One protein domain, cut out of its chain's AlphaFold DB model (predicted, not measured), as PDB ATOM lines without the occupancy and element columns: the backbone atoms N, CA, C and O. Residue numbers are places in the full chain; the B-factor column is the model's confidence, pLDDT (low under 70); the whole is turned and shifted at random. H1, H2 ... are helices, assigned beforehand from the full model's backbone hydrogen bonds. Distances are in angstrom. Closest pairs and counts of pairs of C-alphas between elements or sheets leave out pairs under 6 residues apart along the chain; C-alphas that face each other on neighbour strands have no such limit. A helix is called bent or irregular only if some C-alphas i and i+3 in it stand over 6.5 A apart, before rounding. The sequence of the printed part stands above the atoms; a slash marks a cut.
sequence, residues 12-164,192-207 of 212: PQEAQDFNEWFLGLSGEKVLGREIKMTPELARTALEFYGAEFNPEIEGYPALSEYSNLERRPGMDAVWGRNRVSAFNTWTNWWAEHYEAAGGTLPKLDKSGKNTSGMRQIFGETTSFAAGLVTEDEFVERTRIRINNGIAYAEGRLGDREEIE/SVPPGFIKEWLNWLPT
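What this domain is: This is residues 12 to 164 and 192 to 207 of the 212 residues of an uncharacterized protein of Candidatus Woesebacteria bacterium GW2011_GWA1_37_8 (UniProt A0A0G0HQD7). Picture a compact cluster of helices with H5 through its middle: H6 runs beside H5 the opposite way, H3 and the bent helix H4 pack on other parts of it, and H2 meets its last residues. H1 and H7 lie side by side as a further pair, with H1 reaching H2 and H6; most of the helices cross rather than align. The printed part has 169 residues with seven named helices, H1 to H7 in chain order, and no named strand; the class is all helix. It is compact, with a radius of gyration of the C-alphas of 15.4 A, and rounded, spanning 44 by 39 by 34 A.

Where its parts are: Find C-alpha 13 at (198.848, 126.122, 186.862); from there H1 runs to residue 25, 18.5 A away. H2 is residues 39 to 48, and H3 is the short run 60 to 64. H4, residues 68 to 100, was assigned as one helix by its hydrogen bonds but is bent, with C-alphas 78 and 81 9.0 A apart. Its arm H4a, residues 68 to 78, is itself irregular, with C-alphas 70 and 73 7.1 A apart; its arm H4b, residues 81 to 100, is 28.8 A long and ends at C-alpha 100, (213.265, 105.813, 161.114). H5 spans residues 116 to 129 over 20.0 A, and H6 spans 135 to 153 over 26.8 A. H7, residues 197 to 207, is only just irregular, with C-alphas 203 and 206 6.6 A apart; it ends at C-alpha 207, (196.117, 118.900, 170.283).

How they stand to each other: Start at the hub, H5. It forms a helical hairpin with H6, at a shallow tilt of 16 degrees, opposite ways; their closest C-alphas, Phe 128 and Phe 138, are 6.7 A apart. H4a touches H5 at a steep tilt of 44 degrees, closest at C-alphas 68 and 120, 5.9 A. H4b and H5, also a helical hairpin, only just touch, with 3 pairs of C-alphas within 8 A, closest at Thr 91 and Met 118, 7.0 A. H3 touches H5 at C-alphas 63 and 127, 5.5 A, and H2 touches it at C-alphas 39 and 129, 4.3 A. Further out, H1 touches H2 with residues 14 to 18 alone, closest at C-alphas 15 and 45, 4.1 A. H1 touches H7 at a shallow tilt of 21 degrees, opposite ways, closest at C-alphas 23 and 199, 6.6 A. H4b and H7 are near each other, while H1 and H5 are apart. Every O i to N i+4 pair is within hydrogen-bond range in H1, H2, H4b, H5 and H6; H4a and H7 have 5 of 7 each, and H3 has 0 of 1, with 2 of 2 O i to N i+3 pairs within range.

The domain as a whole: The two C-alphas farthest apart, Glu 56 and Gly 155, are 45.2 A apart. Residues 165 to 191 are not printed, and C-alphas 164 and 192 are 15.3 A apart across this cut. The links H1 to H2, H2 to H3 and H4 to H5 are long. The mean pLDDT of the printed part is 86.9; look for values under 70 at residues 27 to 33, 108 to 113 and 207.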
ATOM      1  N   PRO A  12     196.114 126.134 182.801       86.25
ATOM      2  CA  PRO A  12     196.038 126.227 184.259       86.25
ATOM      3  C   PRO A  12     197.344 125.820 184.942       86.25
ATOM      4  O   PRO A  12     198.089 124.976 184.434       86.25
ATOM      5  N   GLN A  13     197.615 126.391 186.119       87.56
ATOM      6  CA  GLN A  13     198.848 126.122 186.862       87.56
ATOM      7  C   GLN A  13     199.004 124.628 187.176       87.56
ATOM      8  O   GLN A  13     200.107 124.105 187.107       87.56
ATOM      9  N   GLU A  14     197.905 123.926 187.437       88.00
ATOM     10  CA  GLU A  14     197.862 122.491 187.707       88.00
ATOM     11  C   GLU A  14     198.358 121.670 186.509       88.00
ATOM     12  O   GLU A  14     199.120 120.719 186.677       88.00
ATOM     13  N   ALA A  15     197.987 122.065 185.288       88.75
ATOM     14  CA  ALA A  15     198.450 121.418 184.065       88.75
ATOM     15  C   ALA A  15     199.933 121.711 183.786       88.75
ATOM     16  O   ALA A  15     200.665 120.822 183.347       88.75
ATOM     17  N   GLN A  16     200.406 122.921 184.105       89.81
ATOM     18  CA  GLN A  16     201.833 123.255 184.038       89.81
ATOM     19  C   GLN A  16     202.645 122.455 185.064       89.81
ATOM     20  O   GLN A  16     203.665 121.865 184.715       89.81
ATOM     21  N   ASP A  17     202.168 122.389 186.309       91.12
ATOM     22  CA  ASP A  17     202.800 121.653 187.405       91.12
ATOM     23  C   ASP A  17     202.860 120.156 187.095       91.12
ATOM     24  O   ASP A  17     203.891 119.521 187.313       91.12
ATOM     25  N   PHE A  18     201.785 119.599 186.530       92.31
ATOM     26  CA  PHE A  18     201.754 118.222 186.049       92.31
ATOM     27  C   PHE A  18     202.778 117.979 184.940       92.31
ATOM     28  O   PHE A  18     203.579 117.051 185.057       92.31
ATOM     29  N   ASN A  19     202.802 118.816 183.900       91.19
ATOM     30  CA  ASN A  19     203.745 118.668 182.790       91.19
ATOM     31  C   ASN A  19     205.200 118.754 183.270       91.19
ATOM     32  O   ASN A  19     206.027 117.928 182.887       91.19
ATOM     33  N   GLU A  20     205.512 119.734 184.121       90.06
ATOM     34  CA  GLU A  20     206.841 119.915 184.701       90.06
ATOM     35  C   GLU A  20     207.246 118.718 185.560       90.06
ATOM     36  O   GLU A  20     208.305 118.133 185.337       90.06
ATOM     37  N   TRP A  21     206.398 118.310 186.504       89.75
ATOM     38  CA  TRP A  21     206.659 117.152 187.357       89.75
ATOM     39  C   TRP A  21     206.878 115.882 186.533       89.75
ATOM     40  O   TRP A  21     207.842 115.145 186.753       89.75
ATOM     41  N   PHE A  22     206.024 115.654 185.538       89.50
ATOM     42  CA  PHE A  22     206.059 114.451 184.728       89.50
ATOM     43  C   PHE A  22     207.274 114.403 183.788       89.50
ATOM     44  O   PHE A  22     207.901 113.351 183.643       89.50
ATOM     45  N   LEU A  23     207.692 115.548 183.232       88.81
ATOM     46  CA  LEU A  23     208.978 115.682 182.534       88.81
ATOM     47  C   LEU A  23     210.158 115.388 183.460       88.81
ATOM     48  O   LEU A  23     211.106 114.721 183.041       88.81
ATOM     49  N   GLY A  24     210.094 115.807 184.724       86.25
ATOM     50  CA  GLY A  24     211.135 115.526 185.717       86.25
ATOM     51  C   GLY A  24     211.383 114.040 185.942       86.25
ATOM     52  O   GLY A  24     212.533 113.629 186.106       86.25
ATOM     53  N   LEU A  25     210.341 113.206 185.841       83.69
ATOM     54  CA  LEU A  25     210.482 111.747 185.931       83.69
ATOM     55  C   LEU A  25     211.317 111.155 184.786       83.69
ATOM     56  O   LEU A  25     211.896 110.080 184.939       83.69
ATOM     57  N   SER A  26     211.410 111.853 183.651       77.06
ATOM     58  CA  SER A  26     212.218 111.448 182.494       77.06
ATOM     59  C   SER A  26     213.695 111.830 182.579       77.06
ATOM     60  O   SER A  26     214.467 111.501 181.679       77.06
ATOM     61  N   GLY A  27     214.111 112.488 183.666       68.50
ATOM     62  CA  GLY A  27     215.475 112.991 183.834       68.50
ATOM     63  C   GLY A  27     215.750 114.287 183.064       68.50
ATOM     64  O   GLY A  27     216.880 114.783 183.088       68.50
ATOM     65  N   GLU A  28     214.738 114.865 182.407       66.44
ATOM     66  CA  GLU A  28     214.814 116.224 181.878       66.44
ATOM     67  C   GLU A  28     214.882 117.223 183.045       66.44
ATOM     68  O   GLU A  28     214.178 117.098 184.046       66.44
ATOM     69  N   LYS A  29     215.778 118.215 182.949       55.81
ATOM     70  CA  LYS A  29     215.934 119.230 184.001       55.81
ATOM     71  C   LYS A  29     214.673 120.086 184.085       55.81
ATOM     72  O   LYS A  29     214.447 120.933 183.225       55.81
ATOM     73  N   VAL A  30     213.921 119.915 185.164       56.25
ATOM     74  CA  VAL A  30     212.798 120.781 185.531       56.25
ATOM     75  C   VAL A  30     213.325 121.962 186.346       56.25
ATOM     76  O   VAL A  30     214.280 121.835 187.118       56.25
ATOM     77  N   LEU A  31     212.744 123.141 186.140       49.22
ATOM     78  CA  LEU A  31     213.146 124.379 186.799       49.22
ATOM     79  C   LEU A  31     212.900 124.305 188.317       49.22
ATOM     80  O   LEU A  31     211.780 124.484 188.762       49.22
ATOM     81  N   GLY A  32     213.958 124.098 189.108       51.69
ATOM     82  CA  GLY A  32     214.206 124.692 190.437       51.69
ATOM     83  C   GLY A  32     213.209 124.517 191.598       51.69
ATOM     84  O   GLY A  32     213.550 124.937 192.702       51.69
ATOM     85  N   ARG A  33     212.025 123.926 191.403       65.81
ATOM     86  CA  ARG A  33     211.005 123.717 192.440       65.81
ATOM     87  C   ARG A  33     210.672 122.238 192.600       65.81
ATOM     88  O   ARG A  33     210.548 121.509 191.620       65.81
ATOM     89  N   GLU A  34     210.533 121.804 193.846       70.94
ATOM     90  CA  GLU A  34     210.038 120.471 194.184       70.94
ATOM     91  C   GLU A  34     208.509 120.489 194.080       70.94
ATOM     92  O   GLU A  34     207.832 121.149 194.869       70.94
ATOM     93  N   ILE A  35     207.966 119.818 193.063       81.56
ATOM     94  CA  ILE A  35     206.521 119.681 192.865       81.56
ATOM     95  C   ILE A  35     206.098 118.365 193.507       81.56
ATOM     96  O   ILE A  35     206.494 117.295 193.046       81.56
ATOM     97  N   LYS A  36     205.287 118.442 194.562       85.12
ATOM     98  CA  LYS A  36     204.629 117.266 195.133       85.12
ATOM     99  C   LYS A  36     203.341 117.007 194.363       85.12
ATOM    100  O   LYS A  36     202.422 117.821 194.439       85.12
ATOM    101  N   MET A  37     203.267 115.892 193.645       91.81
ATOM    102  CA  MET A  37     202.113 115.598 192.804       91.81
ATOM    103  C   MET A  37     201.128 114.695 193.535       91.81
ATOM    104  O   MET A  37     201.457 113.576 193.918       91.81
ATOM    105  N   THR A  38     199.889 115.159 193.698       93.69
ATOM    106  CA  THR A  38     198.806 114.326 194.235       93.69
ATOM    107  C   THR A  38     197.922 113.791 193.107       93.69
ATOM    108  O   THR A  38     197.868 114.401 192.033       93.69
ATOM    109  N   PRO A  39     197.188 112.683 193.331       94.75
ATOM    110  CA  PRO A  39     196.162 112.211 192.404       94.75
ATOM    111  C   PRO A  39     195.181 113.302 191.967       94.75
ATOM    112  O   PRO A  39     194.808 113.361 190.803       94.75
ATOM    113  N   GLU A  40     194.779 114.183 192.884       94.25
ATOM    114  CA  GLU A  40     193.831 115.268 192.619       94.25
ATOM    115  C   GLU A  40     194.419 116.324 191.681       94.25
ATOM    116  O   GLU A  40     193.752 116.717 190.730       94.25
ATOM    117  N   LEU A  41     195.674 116.735 191.894       93.75
ATOM    118  CA  LEU A  41     196.350 117.685 191.002       93.75
ATOM    119  C   LEU A  41     196.544 117.091 189.603       93.75
ATOM    120  O   LEU A  41     196.260 117.750 188.602       93.75
ATOM    121  N   ALA A  42     196.958 115.822 189.528       95.00
ATOM    122  CA  ALA A  42     197.069 115.110 188.261       95.00
ATOM    123  C   ALA A  42     195.706 114.976 187.567       95.00
ATOM    124  O   ALA A  42     195.615 115.158 186.358       95.00
ATOM    125  N   ARG A  43     194.630 114.710 188.318       95.44
ATOM    126  CA  ARG A  43     193.265 114.667 187.783       95.44
ATOM    127  C   ARG A  43     192.867 115.991 187.157       95.44
ATOM    128  O   ARG A  43     192.505 115.990 185.988       95.44
ATOM    129  N   THR A  44     192.999 117.098 187.884       94.19
ATOM    130  CA  THR A  44     192.656 118.433 187.373       94.19
ATOM    131  C   THR A  44     193.445 118.776 186.108       94.19
ATOM    132  O   THR A  44     192.881 119.307 185.153       94.19
ATOM    133  N   ALA A  45     194.730 118.414 186.051       94.00
ATOM    134  CA  ALA A  45     195.540 118.582 184.850       94.00
ATOM    135  C   ALA A  45     195.020 117.761 183.655       94.00
ATOM    136  O   ALA A  45     194.927 118.274 182.544       94.00
ATOM    137  N   LEU A  46     194.671 116.488 183.863       94.81
ATOM    138  CA  LEU A  46     194.154 115.634 182.791       94.81
ATOM    139  C   LEU A  46     192.732 116.026 182.363       94.81
ATOM    140  O   LEU A  46     192.420 115.924 181.179       94.81
ATOM    141  N   GLU A  47     191.895 116.507 183.285       94.00
ATOM    142  CA  GLU A  47     190.566 117.060 182.988       94.00
ATOM    143  C   GLU A  47     190.661 118.307 182.112       94.00
ATOM    144  O   GLU A  47     189.907 118.435 181.151       94.00
ATOM    145  N   PHE A  48     191.648 119.177 182.360       92.00
ATOM    146  CA  PHE A  48     191.946 120.289 181.453       92.00
ATOM    147  C   PHE A  48     192.277 119.802 180.037       92.00
ATOM    148  O   PHE A  48     191.875 120.422 179.057       92.00
ATOM    149  N   TYR A  49     192.954 118.659 179.913       91.56
ATOM    150  CA  TYR A  49     193.203 118.053 178.612       91.56
ATOM    151  C   TYR A  49     191.999 117.305 178.040       91.56
ATOM    152  O   TYR A  49     192.108 116.863 176.908       91.56
ATOM    153  N   GLY A  50     190.866 117.177 178.734       91.94
ATOM    154  CA  GLY A  50     189.657 116.508 178.237       91.94
ATOM    155  C   GLY A  50     189.455 115.076 178.738       91.94
ATOM    156  O   GLY A  50     188.750 114.302 178.099       91.94
ATOM    157  N   ALA A  51     190.090 114.689 179.846       94.12
ATOM    158  CA  ALA A  51     189.681 113.505 180.599       94.12
ATOM    159  C   ALA A  51     188.404 113.783 181.412       94.12
ATOM    160  O   ALA A  51     188.225 114.874 181.941       94.12
ATOM    161  N   GLU A  52     187.563 112.772 181.600       94.75
ATOM    162  CA  GLU A  52     186.381 112.816 182.458       94.75
ATOM    163  C   GLU A  52     186.475 111.722 183.530       94.75
ATOM    164  O   GLU A  52     186.290 110.530 183.275       94.75
ATOM    165  N   PHE A  53     186.778 112.104 184.770       93.69
ATOM    166  CA  PHE A  53     186.889 111.145 185.869       93.69
ATOM    167  C   PHE A  53     185.555 110.982 186.591       93.69
ATOM    168  O   PHE A  53     185.257 111.691 187.549       93.69
ATOM    169  N   ASN A  54     184.774 109.985 186.175       91.56
ATOM    170  CA  ASN A  54     183.542 109.606 186.859       91.56
ATOM    171  C   ASN A  54     183.606 108.143 187.352       91.56
ATOM    172  O   ASN A  54     183.463 107.216 186.548       91.56
ATOM    173  N   PRO A  55     183.783 107.914 188.671       87.50
ATOM    174  CA  PRO A  55     183.860 106.574 189.257       87.50
ATOM    175  C   PRO A  55     182.609 105.708 189.066       87.50
ATOM    176  O   PRO A  55     182.686 104.492 189.240       87.50
ATOM    177  N   GLU A  56     181.464 106.315 188.740       88.31
ATOM    178  CA  GLU A  56     180.196 105.615 188.519       88.31
ATOM    179  C   GLU A  56     180.065 105.060 187.089       88.31
ATOM    180  O   GLU A  56     179.194 104.225 186.838       88.31
ATOM    181  N   ILE A  57     180.924 105.481 186.148       88.19
ATOM    182  CA  ILE A  57     180.886 104.999 184.762       88.19
ATOM    183  C   ILE A  57     181.319 103.530 184.689       88.19
ATOM    184  O   ILE A  57     182.324 103.097 185.264       88.19
ATOM    185  N   GLU A  58     180.565 102.753 183.909       83.88
ATOM    186  CA  GLU A  58     180.889 101.365 183.600       83.88
ATOM    187  C   GLU A  58     182.301 101.251 183.002       83.88
ATOM    188  O   GLU A  58     182.636 101.885 182.005       83.88
ATOM    189  N   GLY A  59     183.139 100.407 183.608       81.94
ATOM    190  CA  GLY A  59     184.519 100.186 183.173       81.94
ATOM    191  C   GLY A  59     185.572 100.942 183.984       81.94
ATOM    192  O   GLY A  59     186.718 100.498 183.988       81.94
ATOM    193  N   TYR A  60     185.212 101.976 184.756       87.56
ATOM    194  CA  TYR A  60     186.157 102.707 185.620       87.56
ATOM    195  C   TYR A  60     186.977 101.794 186.561       87.56
ATOM    196  O   TYR A  60     188.198 101.968 186.634       87.56
ATOM    197  N   PRO A  61     186.403 100.750 187.209       87.56
ATOM    198  CA  PRO A  61     187.179  99.835 188.057       87.56
ATOM    199  C   PRO A  61     188.335  99.128 187.331       87.56
ATOM    200  O   PRO A  61     189.334  98.768 187.959       87.56
ATOM    201  N   ALA A  62     188.240  98.969 186.006       88.88
ATOM    202  CA  ALA A  62     189.261  98.320 185.189       88.88
ATOM    203  C   ALA A  62     190.569  99.133 185.099       88.88
ATOM    204  O   ALA A  62     191.616  98.579 184.773       88.88
ATOM    205  N   LEU A  63     190.552 100.427 185.452       90.38
ATOM    206  CA  LEU A  63     191.767 101.246 185.575       90.38
ATOM    207  C   LEU A  63     192.756 100.692 186.614       90.38
ATOM    208  O   LEU A  63     193.944 101.010 186.550       90.38
ATOM    209  N   SER A  64     192.294  99.883 187.570       85.56
ATOM    210  CA  SER A  64     193.154  99.264 188.587       85.56
ATOM    211  C   SER A  64     193.985  98.084 188.060       85.56
ATOM    212  O   SER A  64     195.010  97.738 188.650       85.56
ATOM    213  N   GLU A  65     193.599  97.495 186.924       83.38
ATOM    214  CA  GLU A  65     194.295  96.347 186.331       83.38
ATOM    215  C   GLU A  65     195.677  96.739 185.817       83.38
ATOM    216  O   GLU A  65     195.894  97.896 185.514       83.38
ATOM    217  N   TYR A  66     196.658  95.841 185.694       74.19
ATOM    218  CA  TYR A  66     198.016  96.227 185.249       74.19
ATOM    219  C   TYR A  66     198.186  96.271 183.716       74.19
ATOM    220  O   TYR A  66     198.960  97.068 183.173       74.19
ATOM    221  N   SER A  67     197.481  95.405 182.987       76.88
ATOM    222  CA  SER A  67     197.581  95.304 181.528       76.88
ATOM    223  C   SER A  67     196.787  96.409 180.835       76.88
ATOM    224  O   SER A  67     195.627  96.627 181.156       76.88
ATOM    225  N   ASN A  68     197.343  97.034 179.793       75.69
ATOM    226  CA  ASN A  68     196.596  98.012 178.985       75.69
ATOM    227  C   ASN A  68     195.334  97.446 178.348       75.69
ATOM    228  O   ASN A  68     194.371  98.176 178.149       75.69
ATOM    229  N   LEU A  69     195.359  96.164 177.971       77.88
ATOM    230  CA  LEU A  69     194.194  95.534 177.358       77.88
ATOM    231  C   LEU A  69     193.042  95.462 178.362       77.88
ATOM    232  O   LEU A  69     191.909  95.767 178.013       77.88
ATOM    233  N   GLU A  70     193.363  95.100 179.602       80.12
ATOM    234  CA  GLU A  70     192.404  94.991 180.700       80.12
ATOM    235  C   GLU A  70     192.012  96.371 181.238       80.12
ATOM    236  O   GLU A  70     190.873  96.547 181.642       80.12
ATOM    237  N   ARG A  71     192.894  97.377 181.138       87.56
ATOM    238  CA  ARG A  71     192.596  98.784 181.459       87.56
ATOM    239  C   ARG A  71     191.732  99.484 180.423       87.56
ATOM    240  O   ARG A  71     191.155 100.519 180.742       87.56
ATOM    241  N   ARG A  72     191.668  98.986 179.183       90.75
ATOM    242  CA  ARG A  72     191.011  99.699 178.079       90.75
ATOM    243  C   ARG A  72     189.577 100.131 178.406       90.75
ATOM    244  O   ARG A  72     189.295 101.287 178.129       90.75
ATOM    245  N   PRO A  73     188.700  99.305 179.008       93.62
ATOM    246  CA  PRO A  73     187.368  99.763 179.400       93.62
ATOM    247  C   PRO A  73     187.402 100.991 180.316       93.62
ATOM    248  O   PRO A  73     186.633 101.921 180.116       93.62
ATOM    249  N   GLY A  74     188.338 101.035 181.266       93.75
ATOM    250  CA  GLY A  74     188.533 102.189 182.141       93.75
ATOM    251  C   GLY A  74     189.113 103.400 181.416       93.75
ATOM    252  O   GLY A  74     188.690 104.524 181.652       93.75
ATOM    253  N   MET A  75     190.041 103.184 180.484       95.94
ATOM    254  CA  MET A  75     190.568 104.258 179.636       95.94
ATOM    255  C   MET A  75     189.490 104.839 178.722       95.94
ATOM    256  O   MET A  75     189.415 106.051 178.575       95.94
ATOM    257  N   ASP A  76     188.656 103.985 178.128       95.19
ATOM    258  CA  ASP A  76     187.528 104.384 177.289       95.19
ATOM    259  C   ASP A  76     186.471 105.136 178.121       95.19
ATOM    260  O   ASP A  76     185.834 106.039 177.588       95.19
ATOM    261  N   ALA A  77     186.305 104.792 179.405       94.19
ATOM    262  CA  ALA A  77     185.430 105.498 180.341       94.19
ATOM    263  C   ALA A  77     185.948 106.896 180.718       94.19
ATOM    264  O   ALA A  77     185.139 107.796 180.891       94.19
ATOM    265  N   VAL A  78     187.271 107.077 180.835       95.81
ATOM    266  CA  VAL A  78     187.873 108.371 181.211       95.81
ATOM    267  C   VAL A  78     188.098 109.285 180.012       95.81
ATOM    268  O   VAL A  78     187.864 110.480 180.087       95.81
ATOM    269  N   TRP A  79     188.602 108.752 178.908       94.62
ATOM    270  CA  TRP A  79     189.050 109.561 177.772       94.62
ATOM    271  C   TRP A  79     188.122 109.466 176.563       94.62
ATOM    272  O   TRP A  79     188.342 110.151 175.570       94.62
ATOM    273  N   GLY A  80     187.136 108.569 176.588       94.25
ATOM    274  CA  GLY A  80     186.347 108.234 175.411       94.25
ATOM    275  C   GLY A  80     187.099 107.323 174.429       94.25
ATOM    276  O   GLY A  80     188.319 107.380 174.235       94.25
ATOM    277  N   ARG A  81     186.345 106.461 173.737       94.00
ATOM    278  CA  ARG A  81     186.900 105.485 172.774       94.00
ATOM    279  C   ARG A  81     187.678 106.139 171.634       94.00
ATOM    280  O   ARG A  81     188.654 105.555 171.149       94.00
ATOM    281  N   ASN A  82     187.228 107.309 171.183       93.69
ATOM    282  CA  ASN A  82     187.842 108.033 170.072       93.69
ATOM    283  C   ASN A  82     189.251 108.474 170.450       93.69
ATOM    284  O   ASN A  82     190.204 108.129 169.753       93.69
ATOM    285  N   ARG A  83     189.406 109.106 171.613       92.38
ATOM    286  CA  ARG A  83     190.699 109.581 172.091       92.38
ATOM    287  C   ARG A  83     191.678 108.460 172.401       92.38
ATOM    288  O   ARG A  83     192.839 108.533 172.008       92.38
ATOM    289  N   VAL A  84     191.214 107.371 173.019       94.44
ATOM    290  CA  VAL A  84     192.047 106.173 173.235       94.44
ATOM    291  C   VAL A  84     192.515 105.582 171.900       94.44
ATOM    292  O   VAL A  84     193.655 105.123 171.769       94.44
ATOM    293  N   SER A  85     191.663 105.599 170.873       93.81
ATOM    294  CA  SER A  85     192.015 105.124 169.528       93.81
ATOM    295  C   SER A  85     192.977 106.077 168.807       93.81
ATOM    296  O   SER A  85     193.930 105.609 168.176       93.81
ATOM    297  N   ALA A  86     192.790 107.390 168.955       93.88
ATOM    298  CA  ALA A  86     193.690 108.420 168.444       93.88
ATOM    299  C   ALA A  86     195.081 108.294 169.077       93.88
ATOM    300  O   ALA A  86     196.072 108.199 168.357       93.88
ATOM    301  N   PHE A  87     195.156 108.141 170.403       94.12
ATOM    302  CA  PHE A  87     196.409 107.906 171.116       94.12
ATOM    303  C   PHE A  87     197.133 106.654 170.612       94.12
ATOM    304  O   PHE A  87     198.336 106.678 170.352       94.12
ATOM    305  N   ASN A  88     196.411 105.544 170.426       93.00
ATOM    306  CA  ASN A  88     196.997 104.310 169.902       93.00
ATOM    307  C   ASN A  88     197.560 104.482 168.485       93.00
ATOM    308  O   ASN A  88     198.603 103.897 168.180       93.00
ATOM    309  N   THR A  89     196.872 105.257 167.645       93.88
ATOM    310  CA  THR A  89     197.288 105.575 166.272       93.88
ATOM    311  C   THR A  89     198.528 106.459 166.277       93.88
ATOM    312  O   THR A  89     199.539 106.089 165.681       93.88
ATOM    313  N   TRP A  90     198.490 107.559 167.029       95.06
ATOM    314  CA  TRP A  90     199.620 108.463 167.214       95.06
ATOM    315  C   TRP A  90     200.847 107.737 167.773       95.06
ATOM    316  O   TRP A  90     201.940 107.890 167.245       95.06
ATOM    317  N   THR A  91     200.673 106.857 168.763       93.81
ATOM    318  CA  THR A  91     201.782 106.086 169.346       93.81
ATOM    319  C   THR A  91     202.452 105.172 168.314       93.81
ATOM    320  O   THR A  91     203.667 104.993 168.350       93.81
ATOM    321  N   ASN A  92     201.683 104.566 167.399       92.62
ATOM    322  CA  ASN A  92     202.263 103.756 166.323       92.62
ATOM    323  C   ASN A  92     203.040 104.638 165.337       92.62
ATOM    324  O   ASN A  92     204.182 104.324 165.021       92.62
ATOM    325  N   TRP A  93     202.445 105.756 164.911       93.19
ATOM    326  CA  TRP A  93     203.099 106.725 164.030       93.19
ATOM    327  C   TRP A  93     204.406 107.246 164.643       93.19
ATOM    328  O   TRP A  93     205.450 107.221 163.993       93.19
ATOM    329  N   TRP A  94     204.373 107.640 165.916       93.62
ATOM    330  CA  TRP A  94     205.536 108.129 166.650       93.62
ATOM    331  C   TRP A  94     206.633 107.062 166.717       93.62
ATOM    332  O   TRP A  94     207.798 107.361 166.464       93.62
ATOM    333  N   ALA A  95     206.265 105.806 166.994       91.25
ATOM    334  CA  ALA A  95     207.208 104.694 167.064       91.25
ATOM    335  C   ALA A  95     207.942 104.469 165.733       91.25
ATOM    336  O   ALA A  95     209.161 104.302 165.723       91.25
ATOM    337  N   GLU A  96     207.209 104.504 164.620       90.19
ATOM    338  CA  GLU A  96     207.773 104.377 163.273       90.19
ATOM    339  C   GLU A  96     208.743 105.522 162.958       90.19
ATOM    340  O   GLU A  96     209.838 105.282 162.450       90.19
ATOM    341  N   HIS A  97     208.383 106.761 163.309       91.69
ATOM    342  CA  HIS A  97     209.232 107.933 163.077       91.69
ATOM    343  C   HIS A  97     210.490 107.906 163.944       91.69
ATOM    344  O   HIS A  97     211.578 108.229 163.466       91.69
ATOM    345  N   TYR A  98     210.362 107.476 165.197       90.56
ATOM    346  CA  TYR A  98     211.490 107.313 166.104       90.56
ATOM    347  C   TYR A  98     212.484 106.261 165.588       90.56
ATOM    348  O   TYR A  98     213.685 106.528 165.549       90.56
ATOM    349  N   GLU A  99     212.009 105.091 165.136       89.12
ATOM    350  CA  GLU A  99     212.881 104.065 164.543       89.12
ATOM    351  C   GLU A  99     213.505 104.535 163.214       89.12
ATOM    352  O   GLU A  99     214.694 104.317 162.982       89.12
ATOM    353  N   ALA A 100     212.753 105.249 162.367       90.12
ATOM    354  CA  ALA A 100     213.265 105.813 161.114       90.12
ATOM    355  C   ALA A 100     214.352 106.882 161.332       90.12
ATOM    356  O   ALA A 100     215.269 107.006 160.519       90.12
ATOM    357  N   ALA A 101     214.287 107.620 162.442       90.44
ATOM    358  CA  ALA A 101     215.307 108.584 162.853       90.44
ATOM    359  C   ALA A 101     216.564 107.930 163.472       90.44
ATOM    360  O   ALA A 101     217.471 108.638 163.907       90.44
ATOM    361  N   GLY A 102     216.636 106.594 163.516       86.81
ATOM    362  CA  GLY A 102     217.758 105.839 164.083       86.81
ATOM    363  C   GLY A 102     217.589 105.478 165.560       86.81
ATOM    364  O   GLY A 102     218.497 104.902 166.160       86.81
ATOM    365  N   GLY A 103     216.436 105.786 166.156       85.75
ATOM    366  CA  GLY A 103     216.075 105.321 167.486       85.75
ATOM    367  C   GLY A 103     215.849 103.807 167.520       85.75
ATOM    368  O   GLY A 103     215.512 103.176 166.523       85.75
ATOM    369  N   THR A 104     216.031 103.195 168.688       84.69
ATOM    370  CA  THR A 104     215.806 101.755 168.882       84.69
ATOM    371  C   THR A 104     214.739 101.532 169.944       84.69
ATOM    372  O   THR A 104     214.869 102.026 171.066       84.69
ATOM    373  N   LEU A 105     213.669 100.806 169.592       81.44
ATOM    374  CA  LEU A 105     212.541 100.587 170.491       81.44
ATOM    375  C   LEU A 105     212.538  99.201 171.149       81.44
ATOM    376  O   LEU A 105     212.743  98.191 170.474       81.44
ATOM    377  N   PRO A 106     212.204  99.129 172.448       71.44
ATOM    378  CA  PRO A 106     212.069  97.882 173.191       71.44
ATOM    379  C   PRO A 106     210.914  97.039 172.633       71.44
ATOM    380  O   PRO A 106     209.740  97.351 172.835       71.44
ATOM    381  N   LYS A 107     211.231  95.937 171.948       72.19
ATOM    382  CA  LYS A 107     210.226  94.989 171.434       72.19
ATOM    383  C   LYS A 107     209.876  93.948 172.496       72.19
ATOM    384  O   LYS A 107     210.752  93.414 173.170       72.19
ATOM    385  N   LEU A 108     208.584  93.651 172.654       66.00
ATOM    386  CA  LEU A 108     208.137  92.512 173.458       66.00
ATOM    387  C   LEU A 108     208.350  91.208 172.680       66.00
ATOM    388  O   LEU A 108     207.705  91.016 171.649       66.00
ATOM    389  N   ASP A 109     209.147  90.286 173.224       57.62
ATOM    390  CA  ASP A 109     209.563  89.034 172.563       57.62
ATOM    391  C   ASP A 109     208.410  88.232 171.932       57.62
ATOM    392  O   ASP A 109     208.561  87.650 170.863       57.62
ATOM    393  N   LYS A 110     207.230  88.213 172.570       58.31
ATOM    394  CA  LYS A 110     206.074  87.418 172.113       58.31
ATOM    395  C   LYS A 110     205.190  88.094 171.069       58.31
ATOM    396  O   LYS A 110     204.512  87.400 170.324       58.31
ATOM    397  N   SER A 111     205.108  89.423 171.071       59.72
ATOM    398  CA  SER A 111     204.151  90.150 170.219       59.72
ATOM    399  C   SER A 111     204.815  91.038 169.176       59.72
ATOM    400  O   SER A 111     204.119  91.562 168.313       59.72
ATOM    401  N   GLY A 112     206.128  91.267 169.285       61.91
ATOM    402  CA  GLY A 112     206.866  92.221 168.459       61.91
ATOM    403  C   GLY A 112     206.464  93.683 168.679       61.91
ATOM    404  O   GLY A 112     207.070  94.570 168.086       61.91
ATOM    405  N   LYS A 113     205.466  93.960 169.533       67.75
ATOM    406  CA  LYS A 113     204.940  95.310 169.749       67.75
ATOM    407  C   LYS A 113     205.949  96.142 170.532       67.75
ATOM    408  O   LYS A 113     206.273  95.819 171.675       67.75
ATOM    409  N   ASN A 114     206.383  97.232 169.917       79.94
ATOM    410  CA  ASN A 114     207.265  98.258 170.472       79.94
ATOM    411  C   ASN A 114     206.497  99.396 171.179       79.94
ATOM    412  O   ASN A 114     207.103 100.238 171.832       79.94
ATOM    413  N   THR A 115     205.159  99.400 171.112       88.31
ATOM    414  CA  THR A 115     204.307 100.472 171.663       88.31
ATOM    415  C   THR A 115     203.718 100.205 173.046       88.31
ATOM    416  O   THR A 115     203.011 101.045 173.602       88.31
ATOM    417  N   SER A 116     203.993  99.044 173.646       87.19
ATOM    418  CA  SER A 116     203.338  98.664 174.904       87.19
ATOM    419  C   SER A 116     203.700  99.576 176.077       87.19
ATOM    420  O   SER A 116     202.817  99.858 176.884       87.19
ATOM    421  N   GLY A 117     204.953 100.034 176.176       89.06
ATOM    422  CA  GLY A 117     205.387 100.915 177.270       89.06
ATOM    423  C   GLY A 117     204.706 102.273 177.210       89.06
ATOM    424  O   GLY A 117     204.166 102.736 178.207       89.06
ATOM    425  N   MET A 118     204.622 102.832 176.006       91.75
ATOM    426  CA  MET A 118     203.936 104.091 175.704       91.75
ATOM    427  C   MET A 118     202.440 104.043 176.047       91.75
ATOM    428  O   MET A 118     201.872 104.982 176.591       91.75
ATOM    429  N   ARG A 119     201.790 102.900 175.821       92.25
ATOM    430  CA  ARG A 119     200.396 102.707 176.247       92.25
ATOM    431  C   ARG A 119     200.263 102.477 177.749       92.25
ATOM    432  O   ARG A 119     199.276 102.909 178.333       92.25
ATOM    433  N   GLN A 120     201.242 101.810 178.373       90.19
ATOM    434  CA  GLN A 120     201.219 101.571 179.821       90.19
ATOM    435  C   GLN A 120     201.395 102.866 180.592       90.19
ATOM    436  O   GLN A 120     200.686 103.049 181.568       90.19
ATOM    437  N   ILE A 121     202.238 103.785 180.127       91.62
ATOM    438  CA  ILE A 121     202.405 105.072 180.801       91.62
ATOM    439  C   ILE A 121     201.140 105.939 180.704       91.62
ATOM    440  O   ILE A 121     200.736 106.523 181.707       91.62
ATOM    441  N   PHE A 122     200.431 105.927 179.566       94.00
ATOM    442  CA  PHE A 122     199.126 106.591 179.442       94.00
ATOM    443  C   PHE A 122     198.092 106.003 180.413       94.00
ATOM    444  O   PHE A 122     197.409 106.729 181.141       94.00
ATOM    445  N   GLY A 123     198.033 104.670 180.486       94.25
ATOM    446  CA  GLY A 123     197.175 103.967 181.430       94.25
ATOM    447  C   GLY A 123     197.531 104.241 182.891       94.25
ATOM    448  O   GLY A 123     196.645 104.486 183.698       94.25
ATOM    449  N   GLU A 124     198.808 104.167 183.258       92.56
ATOM    450  CA  GLU A 124     199.296 104.352 184.635       92.56
ATOM    451  C   GLU A 124     199.081 105.776 185.122       92.56
ATOM    452  O   GLU A 124     198.651 105.959 186.257       92.56
ATOM    453  N   THR A 125     199.273 106.761 184.248       94.81
ATOM    454  CA  THR A 125     199.006 108.168 184.566       94.81
ATOM    455  C   THR A 125     197.522 108.388 184.833       94.81
ATOM    456  O   THR A 125     197.153 109.036 185.809       94.81
ATOM    457  N   THR A 126     196.660 107.765 184.026       95.88
ATOM    458  CA  THR A 126     195.207 107.817 184.235       95.88
ATOM    459  C   THR A 126     194.809 107.136 185.546       95.88
ATOM    460  O   THR A 126     194.027 107.689 186.312       95.88
ATOM    461  N   SER A 127     195.380 105.970 185.869       94.44
ATOM    462  CA  SER A 127     195.116 105.294 187.149       94.44
ATOM    463  C   SER A 127     195.611 106.087 188.360       94.44
ATOM    464  O   SER A 127     194.968 106.056 189.408       94.44
ATOM    465  N   PHE A 128     196.748 106.775 188.234       95.06
ATOM    466  CA  PHE A 128     197.281 107.643 189.282       95.06
ATOM    467  C   PHE A 128     196.341 108.828 189.534       95.06
ATOM    468  O   PHE A 128     195.907 109.017 190.666       95.06
ATOM    469  N   ALA A 129     195.912 109.537 188.486       96.19
ATOM    470  CA  ALA A 129     194.912 110.605 188.587       96.19
ATOM    471  C   ALA A 129     193.545 110.113 189.120       96.19
ATOM    472  O   ALA A 129     192.837 110.806 189.855       96.19
ATOM    473  N   ALA A 130     193.183 108.865 188.821       94.81
ATOM    474  CA  ALA A 130     192.004 108.205 189.378       94.81
ATOM    475  C   ALA A 130     192.135 107.856 190.877       94.81
ATOM    476  O   ALA A 130     191.147 107.443 191.484       94.81
ATOM    477  N   GLY A 131     193.321 108.003 191.482       93.06
ATOM    478  CA  GLY A 131     193.596 107.630 192.874       93.06
ATOM    479  C   GLY A 131     193.722 106.120 193.106       93.06
ATOM    480  O   GLY A 131     193.601 105.657 194.237       93.06
ATOM    481  N   LEU A 132     193.939 105.335 192.047       91.06
ATOM    482  CA  LEU A 132     194.017 103.868 192.097       91.06
ATOM    483  C   LEU A 132     195.453 103.339 192.213       91.06
ATOM    484  O   LEU A 132     195.661 102.144 192.411       91.06
ATOM    485  N   VAL A 133     196.435 104.222 192.045       88.31
ATOM    486  CA  VAL A 133     197.871 103.957 192.177       88.31
ATOM    487  C   VAL A 133     198.445 105.061 193.059       88.31
ATOM    488  O   VAL A 133     198.052 106.218 192.910       88.31
ATOM    489  N   THR A 134     199.335 104.721 193.989       88.38
ATOM    490  CA  THR A 134     199.992 105.738 194.827       88.38
ATOM    491  C   THR A 134     201.056 106.502 194.037       88.38
ATOM    492  O   THR A 134     201.539 106.019 193.014       88.38
ATOM    493  N   GLU A 135     201.456 107.682 194.518       88.94
ATOM    494  CA  GLU A 135     202.564 108.444 193.918       88.94
ATOM    495  C   GLU A 135     203.843 107.595 193.862       88.94
ATOM    496  O   GLU A 135     204.428 107.450 192.793       88.94
ATOM    497  N   ASP A 136     204.213 106.945 194.972       87.56
ATOM    498  CA  ASP A 136     205.397 106.081 195.044       87.56
ATOM    499  C   ASP A 136     205.358 104.949 194.007       87.56
ATOM    500  O   ASP A 136     206.327 104.737 193.277       87.56
ATOM    501  N   GLU A 137     204.225 104.241 193.894       86.81
ATOM    502  CA  GLU A 137     204.067 103.161 192.915       86.81
ATOM    503  C   GLU A 137     204.139 103.691 191.477       86.81
ATOM    504  O   GLU A 137     204.731 103.050 190.605       86.81
ATOM    505  N   PHE A 138     203.530 104.848 191.209       89.94
ATOM    506  CA  PHE A 138     203.546 105.468 189.890       89.94
ATOM    507  C   PHE A 138     204.954 105.919 189.493       89.94
ATOM    508  O   PHE A 138     205.417 105.596 188.394       89.94
ATOM    509  N   VAL A 139     205.646 106.628 190.387       89.50
ATOM    510  CA  VAL A 139     207.004 107.138 190.177       89.50
ATOM    511  C   VAL A 139     207.978 105.982 189.983       89.50
ATOM    512  O   VAL A 139     208.754 105.999 189.028       89.50
ATOM    513  N   GLU A 140     207.910 104.946 190.823       88.00
ATOM    514  CA  GLU A 140     208.772 103.770 190.704       88.00
ATOM    515  C   GLU A 140     208.584 103.073 189.351       88.00
ATOM    516  O   GLU A 140     209.560 102.846 188.627       88.00
ATOM    517  N   ARG A 141     207.334 102.775 188.971       88.44
ATOM    518  CA  ARG A 141     207.028 102.115 187.693       88.44
ATOM    519  C   ARG A 141     207.485 102.965 186.518       88.44
ATOM    520  O   ARG A 141     208.172 102.454 185.635       88.44
ATOM    521  N   THR A 142     207.157 104.252 186.525       89.38
ATOM    522  CA  THR A 142     207.514 105.195 185.460       89.38
ATOM    523  C   THR A 142     209.029 105.293 185.296       89.38
ATOM    524  O   THR A 142     209.536 105.075 184.193       89.38
ATOM    525  N   ARG A 143     209.769 105.495 186.394       89.06
ATOM    526  CA  ARG A 143     211.240 105.520 186.405       89.06
ATOM    527  C   ARG A 143     211.822 104.250 185.797       89.06
ATOM    528  O   ARG A 143     212.677 104.321 184.917       89.06
ATOM    529  N   ILE A 144     211.352 103.084 186.235       89.06
ATOM    530  CA  ILE A 144     211.857 101.799 185.743       89.06
ATOM    531  C   ILE A 144     211.587 101.641 184.243       89.06
ATOM    532  O   ILE A 144     212.452 101.170 183.506       89.06
ATOM    533  N   ARG A 145     210.413 102.049 183.746       89.50
ATOM    534  CA  ARG A 145     210.104 101.985 182.307       89.50
ATOM    535  C   ARG A 145     211.041 102.853 181.478       89.50
ATOM    536  O   ARG A 145     211.473 102.397 180.417       89.50
ATOM    537  N   ILE A 146     211.331 104.060 181.955       89.50
ATOM    538  CA  ILE A 146     212.222 105.028 181.305       89.50
ATOM    539  C   ILE A 146     213.654 104.497 181.311       89.50
ATOM    540  O   ILE A 146     214.261 104.357 180.252       89.50
ATOM    541  N   ASN A 147     214.157 104.087 182.476       89.12
ATOM    542  CA  ASN A 147     215.486 103.493 182.619       89.12
ATOM    543  C   ASN A 147     215.658 102.261 181.735       89.12
ATOM    544  O   ASN A 147     216.666 102.124 181.046       89.12
ATOM    545  N   ASN A 148     214.648 101.392 181.686       89.50
ATOM    546  CA  ASN A 148     214.672 100.228 180.813       89.50
ATOM    547  C   ASN A 148     214.681 100.610 179.328       89.50
ATOM    548  O   ASN A 148     215.227  99.859 178.523       89.50
ATOM    549  N   GLY A 149     214.070 101.738 178.954       89.12
ATOM    550  CA  GLY A 149     214.088 102.259 177.588       89.12
ATOM    551  C   GLY A 149     215.450 102.828 177.212       89.12
ATOM    552  O   GLY A 149     215.956 102.512 176.139       89.12
ATOM    553  N   ILE A 150     216.075 103.578 178.124       88.94
ATOM    554  CA  ILE A 150     217.452 104.078 177.991       88.94
ATOM    555  C   ILE A 150     218.427 102.905 177.862       88.94
ATOM    556  O   ILE A 150     219.166 102.818 176.885       88.94
ATOM    557  N   ALA A 151     218.377 101.950 178.793       88.88
ATOM    558  CA  ALA A 151     219.230 100.766 178.771       88.88
ATOM    559  C   ALA A 151     219.055  99.958 177.475       88.88
ATOM    560  O   ALA A 151     220.026  99.435 176.935       88.88
ATOM    561  N   TYR A 152     217.832  99.881 176.939       88.25
ATOM    562  CA  TYR A 152     217.581  99.243 175.647       88.25
ATOM    563  C   TYR A 152     218.223 100.010 174.485       88.25
ATOM    564  O   TYR A 152     218.909  99.400 173.667       88.25
ATOM    565  N   ALA A 153     218.040 101.332 174.430       86.25
ATOM    566  CA  ALA A 153     218.616 102.187 173.391       86.25
ATOM    567  C   ALA A 153     220.158 102.176 173.399       86.25
ATOM    568  O   ALA A 153     220.780 102.266 172.346       86.25
ATOM    569  N   GLU A 154     220.770 102.006 174.571       89.44
ATOM    570  CA  GLU A 154     222.226 101.938 174.755       89.44
ATOM    571  C   GLU A 154     222.802 100.514 174.624       89.44
ATOM    572  O   GLU A 154     224.003 100.309 174.803       89.44
ATOM    573  N   GLY A 155     221.971  99.499 174.354       86.94
ATOM    574  CA  GLY A 155     222.407  98.100 174.262       86.94
ATOM    575  C   GLY A 155     222.764  97.444 175.605       86.94
ATOM    576  O   GLY A 155     223.259  96.316 175.634       86.94
ATOM    577  N   ARG A 156     222.470  98.097 176.734       88.25
ATOM    578  CA  ARG A 156     222.709  97.617 178.106       88.25
ATOM    579  C   ARG A 156     221.570  96.726 178.613       88.25
ATOM    580  O   ARG A 156     220.970  96.969 179.654       88.25
ATOM    581  N   LEU A 157     221.244  95.665 177.872       83.44
ATOM    582  CA  LEU A 157     220.063  94.828 178.153       83.44
ATOM    583  C   LEU A 157     220.079  94.140 179.531       83.44
ATOM    584  O   LEU A 157     219.006  93.840 180.056       83.44
ATOM    585  N   GLY A 158     221.267  93.892 180.093       83.38
ATOM    586  CA  GLY A 158     221.450  93.307 181.428       83.38
ATOM    587  C   GLY A 158     221.113  94.253 182.582       83.38
ATOM    588  O   GLY A 158     220.842  93.778 183.678       83.38
ATOM    589  N   ASP A 159     221.047  95.560 182.319       86.56
ATOM    590  CA  ASP A 159     220.802  96.592 183.335       86.56
ATOM    591  C   ASP A 159     219.305  96.900 183.494       86.56
ATOM    592  O   ASP A 159     218.920  97.807 184.231       86.56
ATOM    593  N   ARG A 160     218.444  96.172 182.771       85.94
ATOM    594  CA  ARG A 160     216.995  96.374 182.814       85.94
ATOM    595  C   ARG A 160     216.418  95.832 184.119       85.94
ATOM    596  O   ARG A 160     216.547  94.651 184.426       85.94
ATOM    597  N   GLU A 161     215.708  96.695 184.826       87.62
ATOM    598  CA  GLU A 161     215.089  96.428 186.118       87.62
ATOM    599  C   GLU A 161     213.754  95.671 185.962       87.62
ATOM    600  O   GLU A 161     213.059  95.771 184.938       87.62
ATOM    601  N   GLU A 162     213.379  94.924 187.002       85.75
ATOM    602  CA  GLU A 162     212.127  94.167 187.106       85.75
ATOM    603  C   GLU A 162     211.321  94.641 188.320       85.75
ATOM    604  O   GLU A 162     211.893  95.087 189.311       85.75
ATOM    605  N   ILE A 163     209.993  94.530 188.252       81.50
ATOM    606  CA  ILE A 163     209.067  94.953 189.312       81.50
ATOM    607  C   ILE A 163     208.182  93.799 189.783       81.50
ATOM    608  O   ILE A 163     207.809  92.927 188.993       81.50
ATOM    609  N   GLU A 164     207.789  93.830 191.058       80.25
ATOM    610  CA  GLU A 164     206.632  93.081 191.558       80.25
ATOM    611  C   GLU A 164     205.378  93.936 191.305       80.25
ATOM    612  O   GLU A 164     205.323  95.104 191.685       80.25
ATOM    613  N   SER A 192     209.009  98.967 178.214       87.06
ATOM    614  CA  SER A 192     209.902 100.110 178.396       87.06
ATOM    615  C   SER A 192     209.422 101.319 177.593       87.06
ATOM    616  O   SER A 192     208.778 101.157 176.555       87.06
ATOM    617  N   VAL A 193     209.685 102.519 178.106       88.94
ATOM    618  CA  VAL A 193     209.311 103.787 177.469       88.94
ATOM    619  C   VAL A 193     210.569 104.375 176.839       88.94
ATOM    620  O   VAL A 193     211.557 104.558 177.546       88.94
ATOM    621  N   PRO A 194     210.578 104.616 175.522       87.25
ATOM    622  CA  PRO A 194     211.761 105.120 174.839       87.25
ATOM    623  C   PRO A 194     212.073 106.579 175.219       87.25
ATOM    624  O   PRO A 194     211.154 107.335 175.548       87.25
ATOM    625  N   PRO A 195     213.354 106.990 175.156       86.00
ATOM    626  CA  PRO A 195     213.757 108.376 175.382       86.00
ATOM    627  C   PRO A 195     212.970 109.368 174.518       86.00
ATOM    628  O   PRO A 195     212.670 109.096 173.357       86.00
ATOM    629  N   GLY A 196     212.630 110.524 175.090       87.06
ATOM    630  CA  GLY A 196     211.894 111.591 174.404       87.06
ATOM    631  C   GLY A 196     210.384 111.365 174.264       87.06
ATOM    632  O   GLY A 196     209.662 112.328 174.027       87.06
ATOM    633  N   PHE A 197     209.868 110.147 174.477       91.88
ATOM    634  CA  PHE A 197     208.430 109.884 174.344       91.88
ATOM    635  C   PHE A 197     207.570 110.726 175.290       91.88
ATOM    636  O   PHE A 197     206.531 111.219 174.877       91.88
ATOM    637  N   ILE A 198     207.990 110.895 176.547       91.56
ATOM    638  CA  ILE A 198     207.205 111.634 177.551       91.56
ATOM    639  C   ILE A 198     206.969 113.075 177.104       91.56
ATOM    640  O   ILE A 198     205.838 113.550 177.134       91.56
ATOM    641  N   LYS A 199     208.016 113.740 176.618       91.50
ATOM    642  CA  LYS A 199     207.922 115.093 176.079       91.50
ATOM    643  C   LYS A 199     206.964 115.174 174.892       91.50
ATOM    644  O   LYS A 199     206.095 116.038 174.861       91.50
ATOM    645  N   GLU A 200     207.095 114.258 173.937       92.44
ATOM    646  CA  GLU A 200     206.226 114.229 172.756       92.44
ATOM    647  C   GLU A 200     204.774 113.888 173.110       92.44
ATOM    648  O   GLU A 200     203.845 114.429 172.515       92.44
ATOM    649  N   TRP A 201     204.558 113.050 174.122       92.75
ATOM    650  CA  TRP A 201     203.225 112.754 174.629       92.75
ATOM    651  C   TRP A 201     202.573 113.982 175.273       92.75
ATOM    652  O   TRP A 201     201.414 114.274 174.977       92.75
ATOM    653  N   LEU A 202     203.309 114.743 176.084       90.94
ATOM    654  CA  LEU A 202     202.797 115.987 176.663       90.94
ATOM    655  C   LEU A 202     202.460 117.036 175.595       90.94
ATOM    656  O   LEU A 202     201.491 117.766 175.762       90.94
ATOM    657  N   ASN A 203     203.191 117.071 174.477       90.25
ATOM    658  CA  ASN A 203     202.845 117.922 173.333       90.25
ATOM    659  C   ASN A 203     201.589 117.437 172.586       90.25
ATOM    660  O   ASN A 203     200.888 118.239 171.976       90.25
ATOM    661  N   TRP A 204     201.302 116.134 172.614       91.56
ATOM    662  CA  TRP A 204     200.123 115.551 171.971       91.56
ATOM    663  C   TRP A 204     198.831 115.784 172.773       91.56
ATOM    664  O   TRP A 204     197.764 115.961 172.179       91.56
ATOM    665  N   LEU A 205     198.903 115.822 174.111       85.56
ATOM    666  CA  LEU A 205     197.728 115.961 174.984       85.56
ATOM    667  C   LEU A 205     196.814 117.157 174.632       85.56
ATOM    668  O   LEU A 205     195.612 116.919 174.495       85.56
ATOM    669  N   PRO A 206     197.316 118.391 174.410       80.38
ATOM    670  CA  PRO A 206     196.472 119.542 174.079       80.38
ATOM    671  C   PRO A 206     195.825 119.438 172.692       80.38
ATOM    672  O   PRO A 206     194.657 119.769 172.531       80.38
ATOM    673  N   THR A 207     196.553 118.917 171.698       67.81
ATOM    674  CA  THR A 207     196.117 118.900 170.283       67.81
ATOM    675  C   THR A 207     194.862 118.070 170.012       67.81
ATOM    676  O   THR A 207     194.220 118.238 168.986       67.81
TER     677      THR A 207